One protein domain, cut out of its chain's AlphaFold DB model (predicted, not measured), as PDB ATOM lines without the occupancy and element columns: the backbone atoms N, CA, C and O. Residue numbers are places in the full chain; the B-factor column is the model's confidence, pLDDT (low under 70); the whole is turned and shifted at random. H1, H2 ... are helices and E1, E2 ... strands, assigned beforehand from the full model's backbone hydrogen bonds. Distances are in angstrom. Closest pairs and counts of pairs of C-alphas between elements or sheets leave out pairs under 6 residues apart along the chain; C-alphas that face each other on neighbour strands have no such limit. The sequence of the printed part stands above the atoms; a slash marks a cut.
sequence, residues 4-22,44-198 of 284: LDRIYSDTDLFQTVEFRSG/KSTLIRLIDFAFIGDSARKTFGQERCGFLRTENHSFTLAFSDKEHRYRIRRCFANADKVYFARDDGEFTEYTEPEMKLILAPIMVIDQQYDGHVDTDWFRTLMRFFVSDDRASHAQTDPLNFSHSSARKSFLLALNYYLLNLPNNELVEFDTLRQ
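AT A GLANCE: This is residues 4 to 22 and 44 to 198 of the 284 residues of the protein "AAA_23 domain-containing protein" of Planctomyces sp (UniProt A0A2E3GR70). A twisted sheet of five strands has helices H1 and H4 over one face, while the other face bears no named helix. H2 and H3 lead away from H1, H5 packs on H4, and the helical hairpin H7 and H8 makes the end of the long axis far from the sheet. The printed part has 174 residues, with eight named helices and five named strands in the order E1 H1 H2 H3 E2 E3 E4 E5 H4 H5 H6 H7 H8; the sheet's order is E1 E2 E3 E4 E5, antiparallel throughout. The class is mixed, helices and strands; the whole is compact, with a radius of gyration of the C-alphas of 17.1 A and spans of 49 by 36 by 31 A.

HOW THE PARTS SIT: Begin with the sheet: E1, residues 4 to 9, is an edge strand and the antiparallel neighbour of E2, residues 78 to 84, with N 8 and O 80 within hydrogen-bond range at 3.0 A. E2, E3, residues 89 to 95, E4, residues 101 to 106, and E5, residues 112 to 115, form a meander, each strand the antiparallel neighbour of the one before; look for N 81 and O 92 at 2.8 A, N 93 and O 103 at 2.8 A, and N 104 and O 112 at 2.9 A, within hydrogen-bond range. H1, residues 44 to 54, is on the sheet at a height of 9.0 A, over E2 and across the strands. On the same face H4, residues 116 to 127, has a height of 9.7 A, over E3 and E4. H2, residues 58 to 65, touches H1, closest at the C-alphas of Phe 53 and Ala 60, 5.2 A. H3, residues 67 to 74, touches H2 only at the corner, and only just, with 3 pairs of C-alphas within 8 A. H5, residues 139 to 149, touches residues 120 to 125 of H4, closest at the C-alphas of Ala 124 and Thr 139, 5.2 A. H7, residues 172 to 182, and H8, residues 188 to 198, form a helical hairpin at a shallow tilt of 20 degrees, closest at the C-alphas of Ala 177 and Leu 190, 5.6 A. Each O i to N i+4 pair is within range in H2, H7 and H8; H1 has 6 of 7, H4 6 of 8, H3 1 of 4 with 4 of 5 O i to N i+3 pairs, and H5 2 of 7 with 6 of 8.

IN THESE COORDINATES: Find C-alpha 4 at (156.973, 259.951, 309.127), where E1 begins. E2 and E3 run 20.4 A and 20.3 A from first to last C-alpha, H1 16.2 A and H4 15.6 A. H6, residues 153 to 156, is apart from H5 and H7. H8 ends at C-alpha 198, at (147.986, 245.627, 276.005).

THE WHOLE: Residues 23 to 43 are not printed, and C-alphas 22 and 44 are 18.6 A apart across the cut. The links H4 to H5 and H6 to H7 are long. Confidence is under 70 at residue 131, residues 153 to 160 and residues 167 to 169.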
ATOM      1  N   LEU A   4     156.460 258.596 309.315       94.88
ATOM      2  CA  LEU A   4     156.973 259.951 309.127       94.88
ATOM      3  C   LEU A   4     157.472 260.454 310.482       94.88
ATOM      4  O   LEU A   4     156.770 260.282 311.475       94.88
ATOM      5  N   ASP A   5     158.651 261.074 310.513       95.44
ATOM      6  CA  ASP A   5     159.259 261.562 311.754       95.44
ATOM      7  C   ASP A   5     159.083 263.079 311.870       95.44
ATOM      8  O   ASP A   5     158.546 263.597 312.848       95.44
ATOM      9  N   ARG A   6     159.511 263.819 310.841       96.88
ATOM     10  CA  ARG A   6     159.380 265.281 310.787       96.88
ATOM     11  C   ARG A   6     159.539 265.826 309.378       96.88
ATOM     12  O   ARG A   6     160.208 265.226 308.540       96.88
ATOM     13  N   ILE A   7     159.007 267.016 309.147       97.56
ATOM     14  CA  ILE A   7     159.270 267.819 307.955       97.56
ATOM     15  C   ILE A   7     159.681 269.227 308.378       97.56
ATOM     16  O   ILE A   7     159.050 269.831 309.242       97.56
ATOM     17  N   TYR A   8     160.762 269.740 307.801       97.31
ATOM     18  CA  TYR A   8     161.327 271.032 308.186       97.31
ATOM     19  C   TYR A   8     161.877 271.775 306.975       97.31
ATOM     20  O   TYR A   8     162.329 271.161 306.006       97.31
ATOM     21  N   SER A   9     161.827 273.105 307.026       96.38
ATOM     22  CA  SER A   9     162.465 273.936 306.012       96.38
ATOM     23  C   SER A   9     163.959 274.061 306.291       96.38
ATOM     24  O   SER A   9     164.365 274.327 307.419       96.38
ATOM     25  N   ASP A  10     164.772 273.909 305.248       92.19
ATOM     26  CA  ASP A  10     166.206 274.201 305.309       92.19
ATOM     27  C   ASP A  10     166.480 275.716 305.150       92.19
ATOM     28  O   ASP A  10     167.603 276.169 305.351       92.19
ATOM     29  N   THR A  11     165.458 276.503 304.787       93.06
ATOM     30  CA  THR A  11     165.536 277.939 304.464       93.06
ATOM     31  C   THR A  11     164.515 278.790 305.230       93.06
ATOM     32  O   THR A  11     164.127 279.857 304.763       93.06
ATOM     33  N   ASP A  12     164.056 278.304 306.386       91.75
ATOM     34  CA  ASP A  12     163.110 278.990 307.285       91.75
ATOM     35  C   ASP A  12     161.761 279.390 306.639       91.75
ATOM     36  O   ASP A  12     161.078 280.318 307.061       91.75
ATOM     37  N   LEU A  13     161.334 278.654 305.604       91.38
ATOM     38  CA  LEU A  13     160.046 278.858 304.926       91.38
ATOM     39  C   LEU A  13     158.850 278.538 305.838       91.38
ATOM     40  O   LEU A  13     157.770 279.111 305.694       91.38
ATOM     41  N   PHE A  14     159.013 277.558 306.726       92.06
ATOM     42  CA  PHE A  14     157.998 277.121 307.677       92.06
ATOM     43  C   PHE A  14     158.647 276.425 308.877       92.06
ATOM     44  O   PHE A  14     159.733 275.847 308.770       92.06
ATOM     45  N   GLN A  15     157.946 276.450 310.010       91.88
ATOM     46  CA  GLN A  15     158.384 275.794 311.241       91.88
ATOM     47  C   GLN A  15     158.382 274.271 311.103       91.88
ATOM     48  O   GLN A  15     157.526 273.699 310.434       91.88
ATOM     49  N   THR A  16     159.312 273.613 311.792       96.00
ATOM     50  CA  THR A  16     159.379 272.147 311.828       96.00
ATOM     51  C   THR A  16     158.054 271.555 312.303       96.00
ATOM     52  O   THR A  16     157.538 271.927 313.356       96.00
ATOM     53  N   VAL A  17     157.529 270.603 311.537       95.38
ATOM     54  CA  VAL A  17     156.359 269.806 311.903       95.38
ATOM     55  C   VAL A  17     156.842 268.414 312.277       95.38
ATOM     56  O   VAL A  17     157.405 267.704 311.445       95.38
ATOM     57  N   GLU A  18     156.628 268.033 313.532       96.06
ATOM     58  CA  GLU A  18     156.942 266.703 314.053       96.06
ATOM     59  C   GLU A  18     155.713 265.799 313.970       96.06
ATOM     60  O   GLU A  18     154.607 266.193 314.352       96.06
ATOM     61  N   PHE A  19     155.910 264.577 313.489       95.00
ATOM     62  CA  PHE A  19     154.875 263.556 313.433       95.00
ATOM     63  C   PHE A  19     155.026 262.620 314.627       95.00
ATOM     64  O   PHE A  19     156.126 262.227 315.014       95.00
ATOM     65  N   ARG A  20     153.897 262.259 315.233       92.38
ATOM     66  CA  ARG A  20     153.842 261.302 316.340       92.38
ATOM     67  C   ARG A  20     153.314 259.967 315.843       92.38
ATOM     68  O   ARG A  20     152.609 259.903 314.838       92.38
ATOM     69  N   SER A  21     153.610 258.895 316.566       89.56
ATOM     70  CA  SER A  21     153.016 257.592 316.272       89.56
ATOM     71  C   SER A  21     151.489 257.650 316.398       89.56
ATOM     72  O   SER A  21     150.960 258.190 317.370       89.56
ATOM     73  N   GLY A  22     150.786 257.064 315.429       88.94
ATOM     74  CA  GLY A  22     149.324 257.029 315.385       88.94
ATOM     75  C   GLY A  22     148.712 258.136 314.523       88.94
ATOM     76  O   GLY A  22     149.274 258.545 313.506       88.94
ATOM     77  N   LYS A  44     147.090 274.046 305.363       85.44
ATOM     78  CA  LYS A  44     146.786 272.629 305.671       85.44
ATOM     79  C   LYS A  44     147.108 271.681 304.504       85.44
ATOM     80  O   LYS A  44     147.912 270.767 304.639       85.44
ATOM     81  N   SER A  45     146.532 271.941 303.327       87.00
ATOM     82  CA  SER A  45     146.794 271.136 302.123       87.00
ATOM     83  C   SER A  45     148.214 271.326 301.585       87.00
ATOM     84  O   SER A  45     148.719 270.458 300.883       87.00
ATOM     85  N   THR A  46     148.867 272.452 301.889       90.00
ATOM     86  CA  THR A  46     150.254 272.700 301.474       90.00
ATOM     87  C   THR A  46     151.198 271.723 302.159       90.00
ATOM     88  O   THR A  46     152.045 271.161 301.478       90.00
ATOM     89  N   LEU A  47     151.006 271.445 303.453       91.94
ATOM     90  CA  LEU A  47     151.797 270.450 304.183       91.94
ATOM     91  C   LEU A  47     151.707 269.060 303.536       91.94
ATOM     92  O   LEU A  47     152.731 268.440 303.267       91.94
ATOM     93  N   ILE A  48     150.495 268.608 303.201       91.56
ATOM     94  CA  ILE A  48     150.290 267.325 302.508       91.56
ATOM     95  C   ILE A  48     150.959 267.323 301.129       91.56
ATOM     96  O   ILE A  48     151.603 266.348 300.753       91.56
ATOM     97  N   ARG A  49     150.890 268.437 300.391       92.00
ATOM     98  CA  ARG A  49     151.578 268.572 299.096       92.00
ATOM     99  C   ARG A  49     153.097 268.585 299.221       92.00
ATOM    100  O   ARG A  49     153.760 268.137 298.297       92.00
ATOM    101  N   LEU A  50     153.667 269.082 300.320       95.12
ATOM    102  CA  LEU A  50     155.110 268.980 300.558       95.12
ATOM    103  C   LEU A  50     155.530 267.518 300.743       95.12
ATOM    104  O   LEU A  50     156.548 267.111 300.188       95.12
ATOM    105  N   ILE A  51     154.724 266.721 301.453       95.06
ATOM    106  CA  ILE A  51     154.943 265.274 301.593       95.06
ATOM    107  C   ILE A  51     154.829 264.585 300.224       95.06
ATOM    108  O   ILE A  51     155.741 263.857 299.840       95.06
ATOM    109  N   ASP A  52     153.771 264.877 299.455       93.75
ATOM    110  CA  ASP A  52     153.597 264.373 298.080       93.75
ATOM    111  C   ASP A  52     154.808 264.741 297.203       93.75
ATOM    112  O   ASP A  52     155.375 263.897 296.521       93.75
ATOM    113  N   PHE A  53     155.291 265.984 297.275       94.81
ATOM    114  CA  PHE A  53     156.445 266.442 296.500       94.81
ATOM    115  C   PHE A  53     157.778 265.811 296.933       94.81
ATOM    116  O   PHE A  53     158.627 265.546 296.079       94.81
ATOM    117  N   ALA A  54     157.974 265.543 298.229       95.56
ATOM    118  CA  ALA A  54     159.124 264.782 298.727       95.56
ATOM    119  C   ALA A  54     159.110 263.360 298.170       95.56
ATOM    120  O   ALA A  54     160.108 262.886 297.632       95.56
ATOM    121  N   PHE A  55     157.942 262.727 298.179       94.19
ATOM    122  CA  PHE A  55     157.720 261.474 297.485       94.19
ATOM    123  C   PHE A  55     157.403 261.682 296.009       94.19
ATOM    124  O   PHE A  55     156.666 260.870 295.486       94.19
ATOM    125  N   ILE A  56     157.958 262.694 295.321       93.06
ATOM    126  CA  ILE A  56     157.968 262.857 293.848       93.06
ATOM    127  C   ILE A  56     156.552 262.754 293.224       93.06
ATOM    128  O   ILE A  56     156.270 262.002 292.287       93.06
ATOM    129  N   GLY A  57     155.603 263.476 293.804       90.44
ATOM    130  CA  GLY A  57     154.243 263.611 293.299       90.44
ATOM    131  C   GLY A  57     154.143 264.632 292.167       90.44
ATOM    132  O   GLY A  57     154.441 265.817 292.352       90.44
ATOM    133  N   ASP A  58     153.650 264.206 291.000       87.00
ATOM    134  CA  ASP A  58     153.467 265.084 289.831       87.00
ATOM    135  C   ASP A  58     152.491 266.237 290.106       87.00
ATOM    136  O   ASP A  58     152.664 267.352 289.612       87.00
ATOM    137  N   SER A  59     151.437 265.971 290.884       85.69
ATOM    138  CA  SER A  59     150.424 266.953 291.287       85.69
ATOM    139  C   SER A  59     151.038 268.080 292.101       85.69
ATOM    140  O   SER A  59     150.833 269.261 291.793       85.69
ATOM    141  N   ALA A  60     151.811 267.722 293.124       89.81
ATOM    142  CA  ALA A  60     152.491 268.694 293.955       89.81
ATOM    143  C   ALA A  60     153.568 269.444 293.166       89.81
ATOM    144  O   ALA A  60     153.595 270.675 293.211       89.81
ATOM    145  N   ARG A  61     154.362 268.742 292.345       90.69
ATOM    146  CA  ARG A  61     155.353 269.355 291.446       90.69
ATOM    147  C   ARG A  61     154.723 270.414 290.538       90.69
ATOM    148  O   ARG A  61     155.199 271.547 290.493       90.69
ATOM    149  N   LYS A  62     153.616 270.088 289.862       90.62
ATOM    150  CA  LYS A  62     152.871 271.043 289.020       90.62
ATOM    151  C   LYS A  62     152.344 272.223 289.828       90.62
ATOM    152  O   LYS A  62     152.418 273.356 289.366       90.62
ATOM    153  N   THR A  63     151.830 271.971 291.030       90.06
ATOM    154  CA  THR A  63     151.276 273.016 291.901       90.06
ATOM    155  C   THR A  63     152.347 274.017 292.326       90.06
ATOM    156  O   THR A  63     152.134 275.222 292.193       90.06
ATOM    157  N   PHE A  64     153.506 273.537 292.782       92.25
ATOM    158  CA  PHE A  64     154.624 274.395 293.176       92.25
ATOM    159  C   PHE A  64     155.324 275.047 291.979       92.25
ATOM    160  O   PHE A  64     155.923 276.105 292.139       92.25
ATOM    161  N   GLY A  65     155.204 274.478 290.776       90.56
ATOM    162  CA  GLY A  65     155.711 275.053 289.525       90.56
ATOM    163  C   GLY A  65     154.952 276.289 289.024       90.56
ATOM    164  O   GLY A  65     155.479 277.039 288.209       90.56
ATOM    165  N   GLN A  66     153.741 276.549 289.521       92.50
ATOM    166  CA  GLN A  66     152.929 277.694 289.087       92.50
ATOM    167  C   GLN A  66     153.568 279.043 289.462       92.50
ATOM    168  O   GLN A  66     154.336 279.140 290.421       92.50
ATOM    169  N   GLU A  67     153.225 280.107 288.727       90.38
ATOM    170  CA  GLU A  67     153.761 281.464 288.946       90.38
ATOM    171  C   GLU A  67     153.465 282.008 290.346       90.38
ATOM    172  O   GLU A  67     154.331 282.616 290.966       90.38
ATOM    173  N   ARG A  68     152.289 281.696 290.905       88.94
ATOM    174  CA  ARG A  68     151.924 282.056 292.289       88.94
ATOM    175  C   ARG A  68     152.888 281.509 293.352       88.94
ATOM    176  O   ARG A  68     152.925 282.013 294.465       88.94
ATOM    177  N   CYS A  69     153.635 280.461 293.013       89.06
ATOM    178  CA  CYS A  69     154.655 279.835 293.848       89.06
ATOM    179  C   CYS A  69     156.075 280.161 293.347       89.06
ATOM    180  O   CYS A  69     157.027 279.487 293.726       89.06
ATOM    181  N   GLY A  70     156.232 281.172 292.483       90.06
ATOM    182  CA  GLY A  70     157.513 281.556 291.888       90.06
ATOM    183  C   GLY A  70     158.576 281.927 292.917       90.06
ATOM    184  O   GLY A  70     159.732 281.551 292.743       90.06
ATOM    185  N   PHE A  71     158.169 282.554 294.026       93.31
ATOM    186  CA  PHE A  71     159.059 282.911 295.135       93.31
ATOM    187  C   PHE A  71     159.829 281.700 295.687       93.31
ATOM    188  O   PHE A  71     161.018 281.812 295.958       93.31
ATOM    189  N   LEU A  72     159.214 280.505 295.715       93.38
ATOM    190  CA  LEU A  72     159.878 279.269 296.149       93.38
ATOM    191  C   LEU A  72     161.144 278.968 295.334       93.38
ATOM    192  O   LEU A  72     162.114 278.437 295.870       93.38
ATOM    193  N   ARG A  73     161.130 279.305 294.039       93.94
ATOM    194  CA  ARG A  73     162.248 279.088 293.113       93.94
ATOM    195  C   ARG A  73     163.231 280.246 293.139       93.94
ATOM    196  O   ARG A  73     164.429 280.005 293.220       93.94
ATOM    197  N   THR A  74     162.729 281.479 293.085       91.69
ATOM    198  CA  THR A  74     163.561 282.690 293.043       91.69
ATOM    199  C   THR A  74     164.396 282.850 294.312       91.69
ATOM    200  O   THR A  74     165.564 283.213 294.230       91.69
ATOM    201  N   GLU A  75     163.826 282.521 295.470       92.88
ATOM    202  CA  GLU A  75     164.501 282.585 296.774       92.88
ATOM    203  C   GLU A  75     165.206 281.263 297.134       92.88
ATOM    204  O   GLU A  75     165.745 281.109 298.226       92.88
ATOM    205  N   ASN A  76     165.236 280.302 296.199       93.38
ATOM    206  CA  ASN A  76     165.923 279.017 296.321       93.38
ATOM    207  C   ASN A  76     165.549 278.229 297.590       93.38
ATOM    208  O   ASN A  76     166.405 277.641 298.257       93.38
ATOM    209  N   HIS A  77     164.259 278.202 297.934       95.94
ATOM    210  CA  HIS A  77     163.809 277.482 299.115       95.94
ATOM    211  C   HIS A  77     163.985 275.964 298.963       95.94
ATOM    212  O   HIS A  77     163.873 275.380 297.874       95.94
ATOM    213  N   SER A  78     164.211 275.309 300.096       96.50
ATOM    214  CA  SER A  78     164.292 273.858 300.203       96.50
ATOM    215  C   SER A  78     163.719 273.378 301.533       96.50
ATOM    216  O   SER A  78     163.539 274.134 302.498       96.50
ATOM    217  N   PHE A  79     163.352 272.105 301.552       97.69
ATOM    218  CA  PHE A  79     162.856 271.436 302.743       97.69
ATOM    219  C   PHE A  79     163.283 269.975 302.743       97.69
ATOM    220  O   PHE A  79     163.565 269.387 301.692       97.69
ATOM    221  N   THR A  80     163.266 269.391 303.935       97.88
ATOM    222  CA  THR A  80     163.621 267.999 304.166       97.88
ATOM    223  C   THR A  80     162.484 267.274 304.883       97.88
ATOM    224  O   THR A  80     161.975 267.740 305.902       97.88
ATOM    225  N   LEU A  81     162.097 266.115 304.348       97.75
ATOM    226  CA  LEU A  81     161.217 265.139 304.980       97.75
ATOM    227  C   LEU A  81     162.066 264.009 305.566       97.75
ATOM    228  O   LEU A  81     162.817 263.358 304.839       97.75
ATOM    229  N   ALA A  82     161.930 263.770 306.866       97.19
ATOM    230  CA  ALA A  82     162.519 262.636 307.560       97.19
ATOM    231  C   ALA A  82     161.445 261.582 307.858       97.19
ATOM    232  O   ALA A  82     160.349 261.915 308.321       97.19
ATOM    233  N   PHE A  83     161.768 260.324 307.582       95.69
ATOM    234  CA  PHE A  83     160.914 259.169 307.838       95.69
ATOM    235  C   PHE A  83     161.776 257.953 308.175       95.69
ATOM    236  O   PHE A  83     162.958 257.912 307.840       95.69
ATOM    237  N   SER A  84     161.189 256.948 308.803       94.44
ATOM    238  CA  SER A  84     161.900 255.767 309.281       94.44
ATOM    239  C   SER A  84     161.123 254.486 308.998       94.44
ATOM    240  O   SER A  84     159.893 254.487 308.918       94.44
ATOM    241  N   ASP A  85     161.845 253.382 308.824       90.88
ATOM    242  CA  ASP A  85     161.294 252.036 308.989       90.88
ATOM    243  C   ASP A  85     161.795 251.432 310.318       90.88
ATOM    244  O   ASP A  85     162.199 252.155 311.229       90.88
ATOM    245  N   LYS A  86     161.707 250.107 310.488       86.25
ATOM    246  CA  LYS A  86     162.154 249.449 311.728       86.25
ATOM    247  C   LYS A  86     163.677 249.472 311.907       86.25
ATOM    248  O   LYS A  86     164.137 249.308 313.033       86.25
ATOM    249  N   GLU A  87     164.430 249.618 310.824       89.19
ATOM    250  CA  GLU A  87     165.875 249.395 310.770       89.19
ATOM    251  C   GLU A  87     166.646 250.677 310.441       89.19
ATOM    252  O   GLU A  87     167.735 250.886 310.971       89.19
ATOM    253  N   HIS A  88     166.074 251.554 309.616       93.69
ATOM    254  CA  HIS A  88     166.762 252.702 309.042       93.69
ATOM    255  C   HIS A  88     165.972 253.994 309.176       93.69
ATOM    256  O   HIS A  88     164.738 254.033 309.151       93.69
ATOM    257  N   ARG A  89     166.728 255.088 309.254       95.38
ATOM    258  CA  ARG A  89     166.211 256.449 309.115       95.38
ATOM    259  C   ARG A  89     166.502 256.948 307.714       95.38
ATOM    260  O   ARG A  89     167.539 256.655 307.138       95.38
ATOM    261  N   TYR A  90     165.613 257.750 307.168       97.12
ATOM    262  CA  TYR A  90     165.743 258.283 305.825       97.12
ATOM    263  C   TYR A  90     165.448 259.771 305.828       97.12
ATOM    264  O   TYR A  90     164.602 260.265 306.578       97.12
ATOM    265  N   ARG A  91     166.147 260.503 304.966       97.25
ATOM    266  CA  ARG A  91     165.923 261.929 304.737       97.25
ATOM    267  C   ARG A  91     165.835 262.184 303.243       97.25
ATOM    268  O   ARG A  91     166.763 261.861 302.507       97.25
ATOM    269  N   ILE A  92     164.737 262.795 302.811       97.69
ATOM    270  CA  ILE A  92     164.552 263.297 301.451       97.69
ATOM    271  C   ILE A  92     164.532 264.815 301.507       97.69
ATOM    272  O   ILE A  92     163.637 265.402 302.111       97.69
ATOM    273  N   ARG A  93     165.479 265.452 300.831       97.50
ATOM    274  CA  ARG A  93     165.518 266.897 300.630       97.50
ATOM    275  C   ARG A  93     165.128 267.243 299.196       97.50
ATOM    276  O   ARG A  93     165.621 266.652 298.233       97.50
ATOM    277  N   ARG A  94     164.251 268.238 299.057       96.62
ATOM    278  CA  ARG A  94     163.817 268.795 297.769       96.62
ATOM    279  C   ARG A  94     164.110 270.286 297.730       96.62
ATOM    280  O   ARG A  94     163.913 271.002 298.709       96.62
ATOM    281  N   CYS A  95     164.558 270.748 296.570       94.69
ATOM    282  CA  CYS A  95     164.760 272.157 296.269       94.69
ATOM    283  C   CYS A  95     163.732 272.582 295.222       94.69
ATOM    284  O   CYS A  95     163.569 271.902 294.207       94.69
ATOM    285  N   PHE A  96     163.040 273.701 295.441       94.25
ATOM    286  CA  PHE A  96     162.024 274.153 294.489       94.25
ATOM    287  C   PHE A  96     162.638 274.689 293.191       94.25
ATOM    288  O   PHE A  96     162.029 274.528 292.135       94.25
ATOM    289  N   ALA A  97     163.839 275.281 293.248       91.94
ATOM    290  CA  ALA A  97     164.552 275.770 292.064       91.94
ATOM    291  C   ALA A  97     164.967 274.629 291.115       91.94
ATOM    292  O   ALA A  97     164.905 274.792 289.901       91.94
ATOM    293  N   ASN A  98     165.311 273.461 291.670       91.06
ATOM    294  CA  ASN A  98     165.731 272.271 290.926       91.06
ATOM    295  C   ASN A  98     164.775 271.099 291.183       91.06
ATOM    296  O   ASN A  98     165.147 270.100 291.799       91.06
ATOM    297  N   ALA A  99     163.534 271.224 290.710       88.50
ATOM    298  CA  ALA A  99     162.476 270.252 290.984       88.50
ATOM    299  C   ALA A  99     162.754 268.832 290.447       88.50
ATOM    300  O   ALA A  99     162.142 267.890 290.936       88.50
ATOM    301  N   ASP A 100     163.663 268.652 289.487       88.81
ATOM    302  CA  ASP A 100     164.045 267.332 288.954       88.81
ATOM    303  C   ASP A 100     165.039 266.569 289.840       88.81
ATOM    304  O   ASP A 100     165.193 265.356 289.697       88.81
ATOM    305  N   LYS A 101     165.701 267.263 290.772       94.38
ATOM    306  CA  LYS A 101     166.721 266.680 291.646       94.38
ATOM    307  C   LYS A 101     166.130 266.300 292.996       94.38
ATOM    308  O   LYS A 101     165.378 267.065 293.610       94.38
ATOM    309  N   VAL A 102     166.477 265.118 293.481       96.94
ATOM    310  CA  VAL A 102     166.136 264.639 294.820       96.94
ATOM    311  C   VAL A 102     167.428 264.380 295.573       96.94
ATOM    312  O   VAL A 102     168.311 263.703 295.067       96.94
ATOM    313  N   TYR A 103     167.534 264.901 296.787       97.44
ATOM    314  CA  TYR A 103     168.661 264.607 297.658       97.44
ATOM    315  C   TYR A 103     168.204 263.594 298.694       97.44
ATOM    316  O   TYR A 103     167.253 263.852 299.428       97.44
ATOM    317  N   PHE A 104     168.867 262.449 298.762       97.81
ATOM    318  CA  PHE A 104     168.494 261.369 299.664       97.81
ATOM    319  C   PHE A 104     169.664 260.972 300.551       97.81
ATOM    320  O   PHE A 104     170.800 260.875 300.091       97.81
ATOM    321  N   ALA A 105     169.373 260.756 301.825       96.88
ATOM    322  CA  ALA A 105     170.309 260.211 302.792       96.88
ATOM    323  C   ALA A 105     169.639 259.067 303.552       96.88
ATOM    324  O   ALA A 105     168.469 259.161 303.938       96.88
ATOM    325  N   ARG A 106     170.409 258.006 303.782       95.50
ATOM    326  CA  ARG A 106     170.060 256.903 304.675       95.50
ATOM    327  C   ARG A 106     170.884 257.041 305.948       95.50
ATOM    328  O   ARG A 106     172.076 257.339 305.896       95.50
ATOM    329  N   ASP A 107     170.214 256.853 307.069       92.44
ATOM    330  CA  ASP A 107     170.709 257.046 308.418       92.44
ATOM    331  C   ASP A 107     171.372 258.431 308.575       92.44
ATOM    332  O   ASP A 107     170.902 259.442 308.026       92.44
ATOM    333  N   ASP A 108     172.474 258.494 309.313       86.44
ATOM    334  CA  ASP A 108     173.246 259.721 309.526       86.44
ATOM    335  C   ASP A 108     174.225 260.019 308.373       86.44
ATOM    336  O   ASP A 108     175.120 260.848 308.508       86.44
ATOM    337  N   GLY A 109     174.041 259.371 307.216       91.62
ATOM    338  CA  GLY A 109     174.840 259.606 306.017       91.62
ATOM    339  C   GLY A 109     174.665 261.002 305.409       91.62
ATOM    340  O   GLY A 109     173.758 261.770 305.753       91.62
ATOM    341  N   GLU A 110     175.543 261.328 304.464       94.88
ATOM    342  CA  GLU A 110     175.439 262.549 303.669       94.88
ATOM    343  C   GLU A 110     174.371 262.426 302.575       94.88
ATOM    344  O   GLU A 110     173.998 261.334 302.142       94.88
ATOM    345  N   PHE A 111     173.865 263.573 302.125       96.56
ATOM    346  CA  PHE A 111     172.912 263.616 301.024       96.56
ATOM    347  C   PHE A 111     173.597 263.284 299.701       96.56
ATOM    348  O   PHE A 111     174.521 263.978 299.284       96.56
ATOM    349  N   THR A 112     173.070 262.281 299.008       97.00
ATOM    350  CA  THR A 112     173.428 261.967 297.623       97.00
ATOM    351  C   THR A 112     172.342 262.494 296.685       97.00
ATOM    352  O   THR A 112     171.155 262.448 297.013       97.00
ATOM    353  N   GLU A 113     172.747 263.042 295.541       97.38
ATOM    354  CA  GLU A 113     171.836 263.542 294.509       97.38
ATOM    355  C   GLU A 113     171.350 262.396 293.612       97.38
ATOM    356  O   GLU A 113     172.148 261.584 293.151       97.38
ATOM    357  N   TYR A 114     170.048 262.377 293.336       97.00
ATOM    358  CA  TYR A 114     169.382 261.445 292.434       97.00
ATOM    359  C   TYR A 114     168.404 262.181 291.521       97.00
ATOM    360  O   TYR A 114     167.814 263.206 291.884       97.00
ATOM    361  N   THR A 115     168.167 261.614 290.346       95.31
ATOM    362  CA  THR A 115     167.041 261.982 289.485       95.31
ATOM    363  C   THR A 115     165.731 261.370 290.000       95.31
ATOM    364  O   THR A 115     165.726 260.392 290.750       95.31
ATOM    365  N   GLU A 116     164.581 261.915 289.593       91.75
ATOM    366  CA  GLU A 116     163.269 261.353 289.961       91.75
ATOM    367  C   GLU A 116     163.086 259.858 289.593       91.75
ATOM    368  O   GLU A 116     162.545 259.119 290.425       91.75
ATOM    369  N   PRO A 117     163.534 259.369 288.413       92.25
ATOM    370  CA  PRO A 117     163.491 257.943 288.078       92.25
ATOM    371  C   PRO A 117     164.370 257.073 288.983       92.25
ATOM    372  O   PRO A 117     163.907 256.043 289.469       92.25
ATOM    373  N   GLU A 118     165.604 257.494 289.269       94.12
ATOM    374  CA  GLU A 118     166.507 256.763 290.173       94.12
ATOM    375  C   GLU A 118     165.937 256.706 291.589       94.12
ATOM    376  O   GLU A 118     165.902 255.656 292.228       94.12
ATOM    377  N   MET A 119     165.396 257.826 292.064       93.88
ATOM    378  CA  MET A 119     164.792 257.886 293.384       93.88
ATOM    379  C   MET A 119     163.536 257.009 293.480       93.88
ATOM    380  O   MET A 119     163.259 256.441 294.534       93.88
ATOM    381  N   LYS A 120     162.782 256.839 292.387       91.56
ATOM    382  CA  LYS A 120     161.662 255.885 292.325       91.56
ATOM    383  C   LYS A 120     162.145 254.443 292.533       91.56
ATOM    384  O   LYS A 120     161.502 253.715 293.286       91.56
ATOM    385  N   LEU A 121     163.279 254.067 291.932       91.50
ATOM    386  CA  LEU A 121     163.912 252.751 292.111       91.50
ATOM    387  C   LEU A 121     164.371 252.506 293.552       91.50
ATOM    388  O   LEU A 121     164.329 251.373 294.014       91.50
ATOM    389  N   ILE A 122     164.757 253.559 294.276       92.19
ATOM    390  CA  ILE A 122     165.155 253.462 295.688       92.19
ATOM    391  C   ILE A 122     163.936 253.432 296.624       92.19
ATOM    392  O   ILE A 122     163.910 252.650 297.571       92.19
ATOM    393  N   LEU A 123     162.915 254.265 296.389       91.88
ATOM    394  CA  LEU A 123     161.759 254.368 297.290       91.88
ATOM    395  C   LEU A 123     160.783 253.198 297.173       91.88
ATOM    396  O   LEU A 123     160.161 252.843 298.176       91.88
ATOM    397  N   ALA A 124     160.625 252.600 295.989       90.38
ATOM    398  CA  ALA A 124     159.665 251.510 295.823       90.38
ATOM    399  C   ALA A 124     159.998 250.295 296.709       90.38
ATOM    400  O   ALA A 124     159.101 249.862 297.435       90.38
ATOM    401  N   PRO A 125     161.253 249.802 296.767       88.56
ATOM    402  CA  PRO A 125     161.630 248.740 297.695       88.56
ATOM    403  C   PRO A 125     161.422 249.084 299.172       88.56
ATOM    404  O   PRO A 125     161.074 248.212 299.954       88.56
ATOM    405  N   ILE A 126     161.616 250.349 299.552       89.06
ATOM    406  CA  ILE A 126     161.507 250.794 300.950       89.06
ATOM    407  C   ILE A 126     160.041 250.856 301.403       89.06
ATOM    408  O   ILE A 126     159.722 250.510 302.539       89.06
ATOM    409  N   MET A 127     159.145 251.340 300.541       83.88
ATOM    410  CA  MET A 127     157.780 251.702 300.945       83.88
ATOM    411  C   MET A 127     156.695 250.749 300.459       83.88
ATOM    412  O   MET A 127     155.621 250.711 301.053       83.88
ATOM    413  N   VAL A 128     156.939 250.049 299.354       78.44
ATOM    414  CA  VAL A 128     155.905 249.321 298.610       78.44
ATOM    415  C   VAL A 128     156.269 247.852 298.435       78.44
ATOM    416  O   VAL A 128     155.412 246.988 298.546       78.44
ATOM    417  N   ILE A 129     157.515 247.504 298.149       75.25
ATOM    418  CA  ILE A 129     157.819 246.098 297.871       75.25
ATOM    419  C   ILE A 129     157.935 245.345 299.198       75.25
ATOM    420  O   ILE A 129     158.967 245.388 299.863       75.25
ATOM    421  N   ASP A 130     156.863 244.651 299.575       75.81
ATOM    422  CA  ASP A 130     156.904 243.665 300.648       75.81
ATOM    423  C   ASP A 130     157.460 242.352 300.088       75.81
ATOM    424  O   ASP A 130     156.874 241.748 299.190       75.81
ATOM    425  N   GLN A 131     158.600 241.908 300.619       68.38
ATOM    426  CA  GLN A 131     159.243 240.657 300.208       68.38
ATOM    427  C   GLN A 131     158.394 239.416 300.524       68.38
ATOM    428  O   GLN A 131     158.668 238.345 299.990       68.38
ATOM    429  N   GLN A 132     157.394 239.540 301.400       80.19
ATOM    430  CA  GLN A 132     156.506 238.443 301.793       80.19
ATOM    431  C   GLN A 132     155.237 238.355 300.939       80.19
ATOM    432  O   GLN A 132     154.451 237.424 301.114       80.19
ATOM    433  N   TYR A 133     155.016 239.310 300.033       85.50
ATOM    434  CA  TYR A 133     153.833 239.324 299.186       85.50
ATOM    435  C   TYR A 133     153.912 238.244 298.100       85.50
ATOM    436  O   TYR A 133     154.820 238.235 297.268       85.50
ATOM    437  N   ASP A 134     152.923 237.351 298.090       85.62
ATOM    438  CA  ASP A 134     152.777 236.292 297.089       85.62
ATOM    439  C   ASP A 134     152.074 236.834 295.834       85.62
ATOM    440  O   ASP A 134     150.875 236.651 295.616       85.62
ATOM    441  N   GLY A 135     152.812 237.589 295.023       87.19
ATOM    442  CA  GLY A 135     152.287 238.172 293.797       87.19
ATOM    443  C   GLY A 135     153.292 239.038 293.050       87.19
ATOM    444  O   GLY A 135     154.465 239.139 293.403       87.19
ATOM    445  N   HIS A 136     152.812 239.698 292.002       87.25
ATOM    446  CA  HIS A 136     153.615 240.603 291.200       87.25
ATOM    447  C   HIS A 136     153.593 242.015 291.791       87.25
ATOM    448  O   HIS A 136     152.528 242.566 292.091       87.25
ATOM    449  N   VAL A 137     154.776 242.619 291.901       84.19
ATOM    450  CA  VAL A 137     154.970 244.026 292.260       84.19
ATOM    451  C   VAL A 137     156.043 244.605 291.352       84.19
ATOM    452  O   VAL A 137     157.102 244.005 291.172       84.19
ATOM    453  N   ASP A 138     155.778 245.789 290.810       84.81
ATOM    454  CA  ASP A 138     156.740 246.541 290.012       84.81
ATOM    455  C   ASP A 138     157.085 247.856 290.720       84.81
ATOM    456  O   ASP A 138     156.227 248.519 291.316       84.81
ATOM    457  N   THR A 139     158.340 248.282 290.599       84.62
ATOM    458  CA  THR A 139     158.785 249.615 291.023       84.62
ATOM    459  C   THR A 139     157.931 250.705 290.379       84.62
ATOM    460  O   THR A 139     157.654 251.752 290.980       84.62
ATOM    461  N   ASP A 140     157.443 250.458 289.163       84.06
ATOM    462  CA  ASP A 140     156.643 251.422 288.441       84.06
ATOM    463  C   ASP A 140     155.326 251.793 289.125       84.06
ATOM    464  O   ASP A 140     154.794 252.887 288.894       84.06
ATOM    465  N   TRP A 141     154.865 250.946 290.046       86.69
ATOM    466  CA  TRP A 141     153.625 251.125 290.787       86.69
ATOM    467  C   TRP A 141     153.736 252.179 291.879       86.69
ATOM    468  O   TRP A 141     152.708 252.743 292.256       86.69
ATOM    469  N   PHE A 142     154.954 252.508 292.328       89.31
ATOM    470  CA  PHE A 142     155.200 253.415 293.449       89.31
ATOM    471  C   PHE A 142     154.382 254.708 293.354       89.31
ATOM    472  O   PHE A 142     153.615 255.028 294.252       89.31
ATOM    473  N   ARG A 143     154.461 255.415 292.219       87.06
ATOM    474  CA  ARG A 143     153.744 256.689 292.001       87.06
ATOM    475  C   ARG A 143     152.231 256.530 292.119       87.06
ATOM    476  O   ARG A 143     151.554 257.426 292.612       87.06
ATOM    477  N   THR A 144     151.703 255.419 291.613       87.19
ATOM    478  CA  THR A 144     150.260 255.173 291.611       87.19
ATOM    479  C   THR A 144     149.792 254.797 293.009       87.19
ATOM    480  O   THR A 144     148.808 255.361 293.473       87.19
ATOM    481  N   LEU A 145     150.523 253.922 293.702       87.69
ATOM    482  CA  LEU A 145     150.223 253.506 295.073       87.69
ATOM    483  C   LEU A 145     150.369 254.652 296.075       87.69
ATOM    484  O   LEU A 145     149.518 254.806 296.941       87.69
ATOM    485  N   MET A 146     151.364 255.527 295.920       87.56
ATOM    486  CA  MET A 146     151.522 256.685 296.804       87.56
ATOM    487  C   MET A 146     150.311 257.623 296.796       87.56
ATOM    488  O   MET A 146     150.047 258.253 297.811       87.56
ATOM    489  N   ARG A 147     149.516 257.668 295.717       84.12
ATOM    490  CA  ARG A 147     148.260 258.445 295.679       84.12
ATOM    491  C   ARG A 147     147.156 257.873 296.563       84.12
ATOM    492  O   ARG A 147     146.254 258.609 296.943       84.12
ATOM    493  N   PHE A 148     147.211 256.577 296.866       84.25
ATOM    494  CA  PHE A 148     146.332 255.977 297.866       84.25
ATOM    495  C   PHE A 148     146.693 256.489 299.266       84.25
ATOM    496  O   PHE A 148     145.811 256.826 300.049       84.25
ATOM    497  N   PHE A 149     147.993 256.593 299.565       85.38
ATOM    498  CA  PHE A 149     148.492 256.984 300.886       85.38
ATOM    499  C   PHE A 149     148.539 258.501 301.117       85.38
ATOM    500  O   PHE A 149     148.385 258.957 302.248       85.38
ATOM    501  N   VAL A 150     148.762 259.289 300.065       85.94
ATOM    502  CA  VAL A 150     148.901 260.747 300.129       85.94
ATOM    503  C   VAL A 150     147.831 261.381 299.248       85.94
ATOM    504  O   VAL A 150     147.923 261.363 298.021       85.94
ATOM    505  N   SER A 151     146.815 261.962 299.884       76.81
ATOM    506  CA  SER A 151     145.695 262.617 299.205       76.81
ATOM    507  C   SER A 151     145.378 263.959 299.861       76.81
ATOM    508  O   SER A 151     145.432 264.089 301.086       76.81
ATOM    509  N   ASP A 152     145.061 264.971 299.047       74.06
ATOM    510  CA  ASP A 152     144.515 266.242 299.524       74.06
ATOM    511  C   ASP A 152     142.985 266.288 299.342       74.06
ATOM    512  O   ASP A 152     142.416 265.628 298.474       74.06
ATOM    513  N   ASP A 153     142.293 267.080 300.167       60.62
ATOM    514  CA  ASP A 153     140.817 267.168 300.177       60.62
ATOM    515  C   ASP A 153     140.200 267.488 298.802       60.62
ATOM    516  O   ASP A 153     139.072 267.102 298.495       60.62
ATOM    517  N   ARG A 154     140.948 268.172 297.925       56.78
ATOM    518  CA  ARG A 154     140.468 268.518 296.579       56.78
ATOM    519  C   ARG A 154     140.431 267.305 295.652       56.78
ATOM    520  O   ARG A 154     139.591 267.274 294.759       56.78
ATOM    521  N   ALA A 155     141.302 266.321 295.869       53.38
ATOM    522  CA  ALA A 155     141.255 265.026 295.199       53.38
ATOM    523  C   ALA A 155     140.197 264.081 295.809       53.38
ATOM    524  O   ALA A 155     139.687 263.214 295.097       53.38
ATOM    525  N   SER A 156     139.856 264.273 297.090       49.59
ATOM    526  CA  SER A 156     138.930 263.438 297.874       49.59
ATOM    527  C   SER A 156     137.458 263.587 297.466       49.59
ATOM    528  O   SER A 156     136.757 262.592 297.324       49.59
ATOM    529  N   HIS A 157     136.979 264.798 297.147       48.59
ATOM    530  CA  HIS A 157     135.579 264.993 296.720       48.59
ATOM    531  C   HIS A 157     135.194 264.253 295.419       48.59
ATOM    532  O   HIS A 157     134.009 264.079 295.144       48.59
ATOM    533  N   ALA A 158     136.178 263.807 294.632       51.62
ATOM    534  CA  ALA A 158     135.977 262.955 293.458       51.62
ATOM    535  C   ALA A 158     136.201 261.451 293.739       51.62
ATOM    536  O   ALA A 158     135.830 260.623 292.907       51.62
ATOM    537  N   GLN A 159     136.776 261.078 294.890       54.84
ATOM    538  CA  GLN A 159     136.915 259.689 295.349       54.84
ATOM    539  C   GLN A 159     135.628 259.237 296.052       54.84
ATOM    540  O   GLN A 159     135.576 259.041 297.261       54.84
ATOM    541  N   THR A 160     134.558 259.050 295.283       62.00
ATOM    542  CA  THR A 160     133.383 258.307 295.769       62.00
ATOM    543  C   THR A 160     133.647 256.800 295.843       62.00
ATOM    544  O   THR A 160     132.938 256.092 296.554       62.00
ATOM    545  N   ASP A 161     134.674 256.318 295.136       72.56
ATOM    546  CA  ASP A 161     135.074 254.913 295.066       72.56
ATOM    547  C   ASP A 161     136.519 254.726 295.576       72.56
ATOM    548  O   ASP A 161     137.466 255.113 294.880       72.56
ATOM    549  N   PRO A 162     136.710 254.111 296.761       70.00
ATOM    550  CA  PRO A 162     138.029 253.792 297.311       70.00
ATOM    551  C   PRO A 162     138.893 252.910 296.398       70.00
ATOM    552  O   PRO A 162     140.119 252.974 296.472       70.00
ATOM    553  N   LEU A 163     138.280 252.111 295.516       77.38
ATOM    554  CA  LEU A 163     138.993 251.249 294.567       77.38
ATOM    555  C   LEU A 163     139.516 252.025 293.351       77.38
ATOM    556  O   LEU A 163     140.342 251.513 292.592       77.38
ATOM    557  N   ASN A 164     139.065 253.268 293.169       78.62
ATOM    558  CA  ASN A 164     139.475 254.157 292.091       78.62
ATOM    559  C   ASN A 164     140.272 255.353 292.628       78.62
ATOM    560  O   ASN A 164     139.972 256.518 292.365       78.62
ATOM    561  N   PHE A 165     141.320 255.059 293.396       76.31
ATOM    562  CA  PHE A 165     142.130 256.070 294.077       76.31
ATOM    563  C   PHE A 165     143.082 256.852 293.155       76.31
ATOM    564  O   PHE A 165     143.734 257.799 293.594       76.31
ATOM    565  N   SER A 166     143.171 256.495 291.871       70.81
ATOM    566  CA  SER A 166     144.019 257.193 290.910       70.81
ATOM    567  C   SER A 166     143.186 257.963 289.893       70.81
ATOM    568  O   SER A 166     142.572 257.379 289.010       70.81
ATOM    569  N   HIS A 167     143.290 259.294 289.926       59.91
ATOM    570  CA  HIS A 167     142.781 260.194 288.872       59.91
ATOM    571  C   HIS A 167     143.534 260.061 287.534       59.91
ATOM    572  O   HIS A 167     143.281 260.798 286.585       59.91
ATOM    573  N   SER A 168     144.529 259.171 287.474       57.47
ATOM    574  CA  SER A 168     145.258 258.853 286.250       57.47
ATOM    575  C   SER A 168     144.319 258.201 285.237       57.47
ATOM    576  O   SER A 168     143.420 257.453 285.607       57.47
ATOM    577  N   SER A 169     144.630 258.334 283.950       58.97
ATOM    578  CA  SER A 169     144.137 257.459 282.875       58.97
ATOM    579  C   SER A 169     144.580 255.988 283.031       58.97
ATOM    580  O   SER A 169     144.607 255.223 282.063       58.97
ATOM    581  N   ALA A 170     144.950 255.588 284.252       71.00
ATOM    582  CA  ALA A 170     145.296 254.241 284.626       71.00
ATOM    583  C   ALA A 170     144.141 253.316 284.257       71.00
ATOM    584  O   ALA A 170     142.959 253.580 284.484       71.00
ATOM    585  N   ARG A 171     144.506 252.213 283.619       80.94
ATOM    586  CA  ARG A 171     143.545 251.242 283.117       80.94
ATOM    587  C   ARG A 171     142.904 250.545 284.313       80.94
ATOM    588  O   ARG A 171     143.589 250.209 285.272       80.94
ATOM    589  N   LYS A 172     141.599 250.276 284.237       83.44
ATOM    590  CA  LYS A 172     140.855 249.623 285.331       83.44
ATOM    591  C   LYS A 172     141.470 248.283 285.760       83.44
ATOM    592  O   LYS A 172     141.517 247.999 286.947       83.44
ATOM    593  N   SER A 173     141.972 247.491 284.809       83.69
ATOM    594  CA  SER A 173     142.664 246.217 285.068       83.69
ATOM    595  C   SER A 173     143.947 246.406 285.878       83.69
ATOM    596  O   SER A 173     144.175 245.686 286.842       83.69
ATOM    597  N   PHE A 174     144.731 247.432 285.546       87.00
ATOM    598  CA  PHE A 174     145.918 247.806 286.307       87.00
ATOM    599  C   PHE A 174     145.566 248.259 287.732       87.00
ATOM    600  O   PHE A 174     146.163 247.786 288.691       87.00
ATOM    601  N   LEU A 175     144.549 249.114 287.892       87.75
ATOM    602  CA  LEU A 175     144.088 249.538 289.220       87.75
ATOM    603  C   LEU A 175     143.579 248.364 290.063       87.75
ATOM    604  O   LEU A 175     143.827 248.323 291.263       87.75
ATOM    605  N   LEU A 176     142.910 247.386 289.451       89.19
ATOM    606  CA  LEU A 176     142.473 246.181 290.150       89.19
ATOM    607  C   LEU A 176     143.661 245.363 290.682       89.19
ATOM    608  O   LEU A 176     143.615 244.929 291.829       89.19
ATOM    609  N   ALA A 177     144.738 245.220 289.903       90.81
ATOM    610  CA  ALA A 177     145.960 244.551 290.357       90.81
ATOM    611  C   ALA A 177     146.625 245.274 291.544       90.81
ATOM    612  O   ALA A 177     147.127 244.618 292.460       90.81
ATOM    613  N   LEU A 178     146.580 246.613 291.564       89.75
ATOM    614  CA  LEU A 178     147.050 247.412 292.701       89.75
ATOM    615  C   LEU A 178     146.158 247.253 293.935       89.75
ATOM    616  O   LEU A 178     146.671 247.142 295.042       89.75
ATOM    617  N   ASN A 179     144.834 247.222 293.756       90.44
ATOM    618  CA  ASN A 179     143.899 246.973 294.854       90.44
ATOM    619  C   ASN A 179     144.126 245.591 295.478       90.44
ATOM    620  O   ASN A 179     144.102 245.469 296.697       90.44
ATOM    621  N   TYR A 180     144.385 244.564 294.665       92.00
ATOM    622  CA  TYR A 180     144.716 243.227 295.167       92.00
ATOM    623  C   TYR A 180     145.993 243.253 296.006       92.00
ATOM    624  O   TYR A 180     145.995 242.743 297.120       92.00
ATOM    625  N   TYR A 181     147.019 243.952 295.525       91.31
ATOM    626  CA  TYR A 181     148.239 244.173 296.292       91.31
ATOM    627  C   TYR A 181     147.968 244.890 297.634       91.31
ATOM    628  O   TYR A 181     148.406 244.413 298.677       91.31
ATOM    629  N   LEU A 182     147.169 245.967 297.650       89.00
ATOM    630  CA  LEU A 182     146.797 246.679 298.888       89.00
ATOM    631  C   LEU A 182     146.005 245.809 299.880       89.00
ATOM    632  O   LEU A 182     146.057 246.045 301.085       89.00
ATOM    633  N   LEU A 183     145.269 244.816 299.378       90.00
ATOM    634  CA  LEU A 183     144.512 243.845 300.172       90.00
ATOM    635  C   LEU A 183     145.324 242.591 300.526       90.00
ATOM    636  O   LEU A 183     144.776 241.682 301.149       90.00
ATOM    637  N   ASN A 184     146.605 242.535 300.146       90.31
ATOM    638  CA  ASN A 184     147.469 241.368 300.307       90.31
ATOM    639  C   ASN A 184     146.888 240.094 299.647       90.31
ATOM    640  O   ASN A 184     146.913 239.006 300.220       90.31
ATOM    641  N   LEU A 185     146.318 240.250 298.449       91.81
ATOM    642  CA  LEU A 185     145.772 239.176 297.617       91.81
ATOM    643  C   LEU A 185     146.653 238.958 296.381       91.81
ATOM    644  O   LEU A 185     147.049 239.945 295.765       91.81
ATOM    645  N   PRO A 186     146.889 237.709 295.943       92.00
ATOM    646  CA  PRO A 186     147.722 237.427 294.776       92.00
ATOM    647  C   PRO A 186     147.134 238.049 293.504       92.00
ATOM    648  O   PRO A 186     145.967 237.839 293.172       92.00
ATOM    649  N   ASN A 187     147.949 238.798 292.760       93.56
ATOM    650  CA  ASN A 187     147.520 239.576 291.588       93.56
ATOM    651  C   ASN A 187     148.154 239.125 290.258       93.56
ATOM    652  O   ASN A 187     147.953 239.796 289.245       93.56
ATOM    653  N   ASN A 188     148.896 238.012 290.244       92.69
ATOM    654  CA  ASN A 188     149.651 237.530 289.076       92.69
ATOM    655  C   ASN A 188     148.774 237.435 287.817       92.69
ATOM    656  O   ASN A 188     149.081 238.047 286.797       92.69
ATOM    657  N   GLU A 189     147.626 236.768 287.937       91.25
ATOM    658  CA  GLU A 189     146.658 236.582 286.849       91.25
ATOM    659  C   GLU A 189     146.108 237.912 286.313       91.25
ATOM    660  O   GLU A 189     145.884 238.082 285.115       91.25
ATOM    661  N   LEU A 190     145.904 238.898 287.195       91.19
ATOM    662  CA  LEU A 190     145.400 240.216 286.805       91.19
ATOM    663  C   LEU A 190     146.450 241.016 286.042       91.19
ATOM    664  O   LEU A 190     146.118 241.709 285.075       91.19
ATOM    665  N   VAL A 191     147.708 240.924 286.475       90.56
ATOM    666  CA  VAL A 191     148.836 241.545 285.783       90.56
ATOM    667  C   VAL A 191     149.024 240.887 284.422       90.56
ATOM    668  O   VAL A 191     149.092 241.591 283.416       90.56
ATOM    669  N   GLU A 192     149.020 239.557 284.352       91.31
ATOM    670  CA  GLU A 192     149.127 238.834 283.088       91.31
ATOM    671  C   GLU A 192     147.988 239.211 282.134       91.31
ATOM    672  O   GLU A 192     148.245 239.623 280.999       91.31
ATOM    673  N   PHE A 193     146.741 239.198 282.607       90.38
ATOM    674  CA  PHE A 193     145.588 239.640 281.827       90.38
ATOM    675  C   PHE A 193     145.761 241.067 281.287       90.38
ATOM    676  O   PHE A 193     145.482 241.337 280.113       90.38
ATOM    677  N   ASP A 194     146.239 241.997 282.118       88.25
ATOM    678  CA  ASP A 194     146.486 243.376 281.707       88.25
ATOM    679  C   ASP A 194     147.581 243.470 280.630       88.25
ATOM    680  O   ASP A 194     147.402 244.189 279.640       88.25
ATOM    681  N   THR A 195     148.667 242.700 280.762       89.19
ATOM    682  CA  THR A 195     149.751 242.657 279.765       89.19
ATOM    683  C   THR A 195     149.294 242.055 278.435       89.19
ATOM    684  O   THR A 195     149.554 242.636 277.376       89.19
ATOM    685  N   LEU A 196     148.549 240.944 278.460       91.62
ATOM    686  CA  LEU A 196     147.982 240.313 277.266       91.62
ATOM    687  C   LEU A 196     147.029 241.266 276.547       91.62
ATOM    688  O   LEU A 196     147.089 241.421 275.325       91.62
ATOM    689  N   ARG A 197     146.197 241.984 277.307       89.38
ATOM    690  CA  ARG A 197     145.287 242.992 276.763       89.38
ATOM    691  C   ARG A 197     146.031 244.150 276.094       89.38
ATOM    692  O   ARG A 197     145.574 244.639 275.058       89.38
ATOM    693  N   GLN A 198     147.157 244.602 276.651       89.25
ATOM    694  CA  GLN A 198     147.986 245.627 276.005       89.25
ATOM    695  C   GLN A 198     148.612 245.127 274.717       89.25
ATOM    696  O   GLN A 198     148.517 245.821 273.708       89.25
TER     697      GLN A 198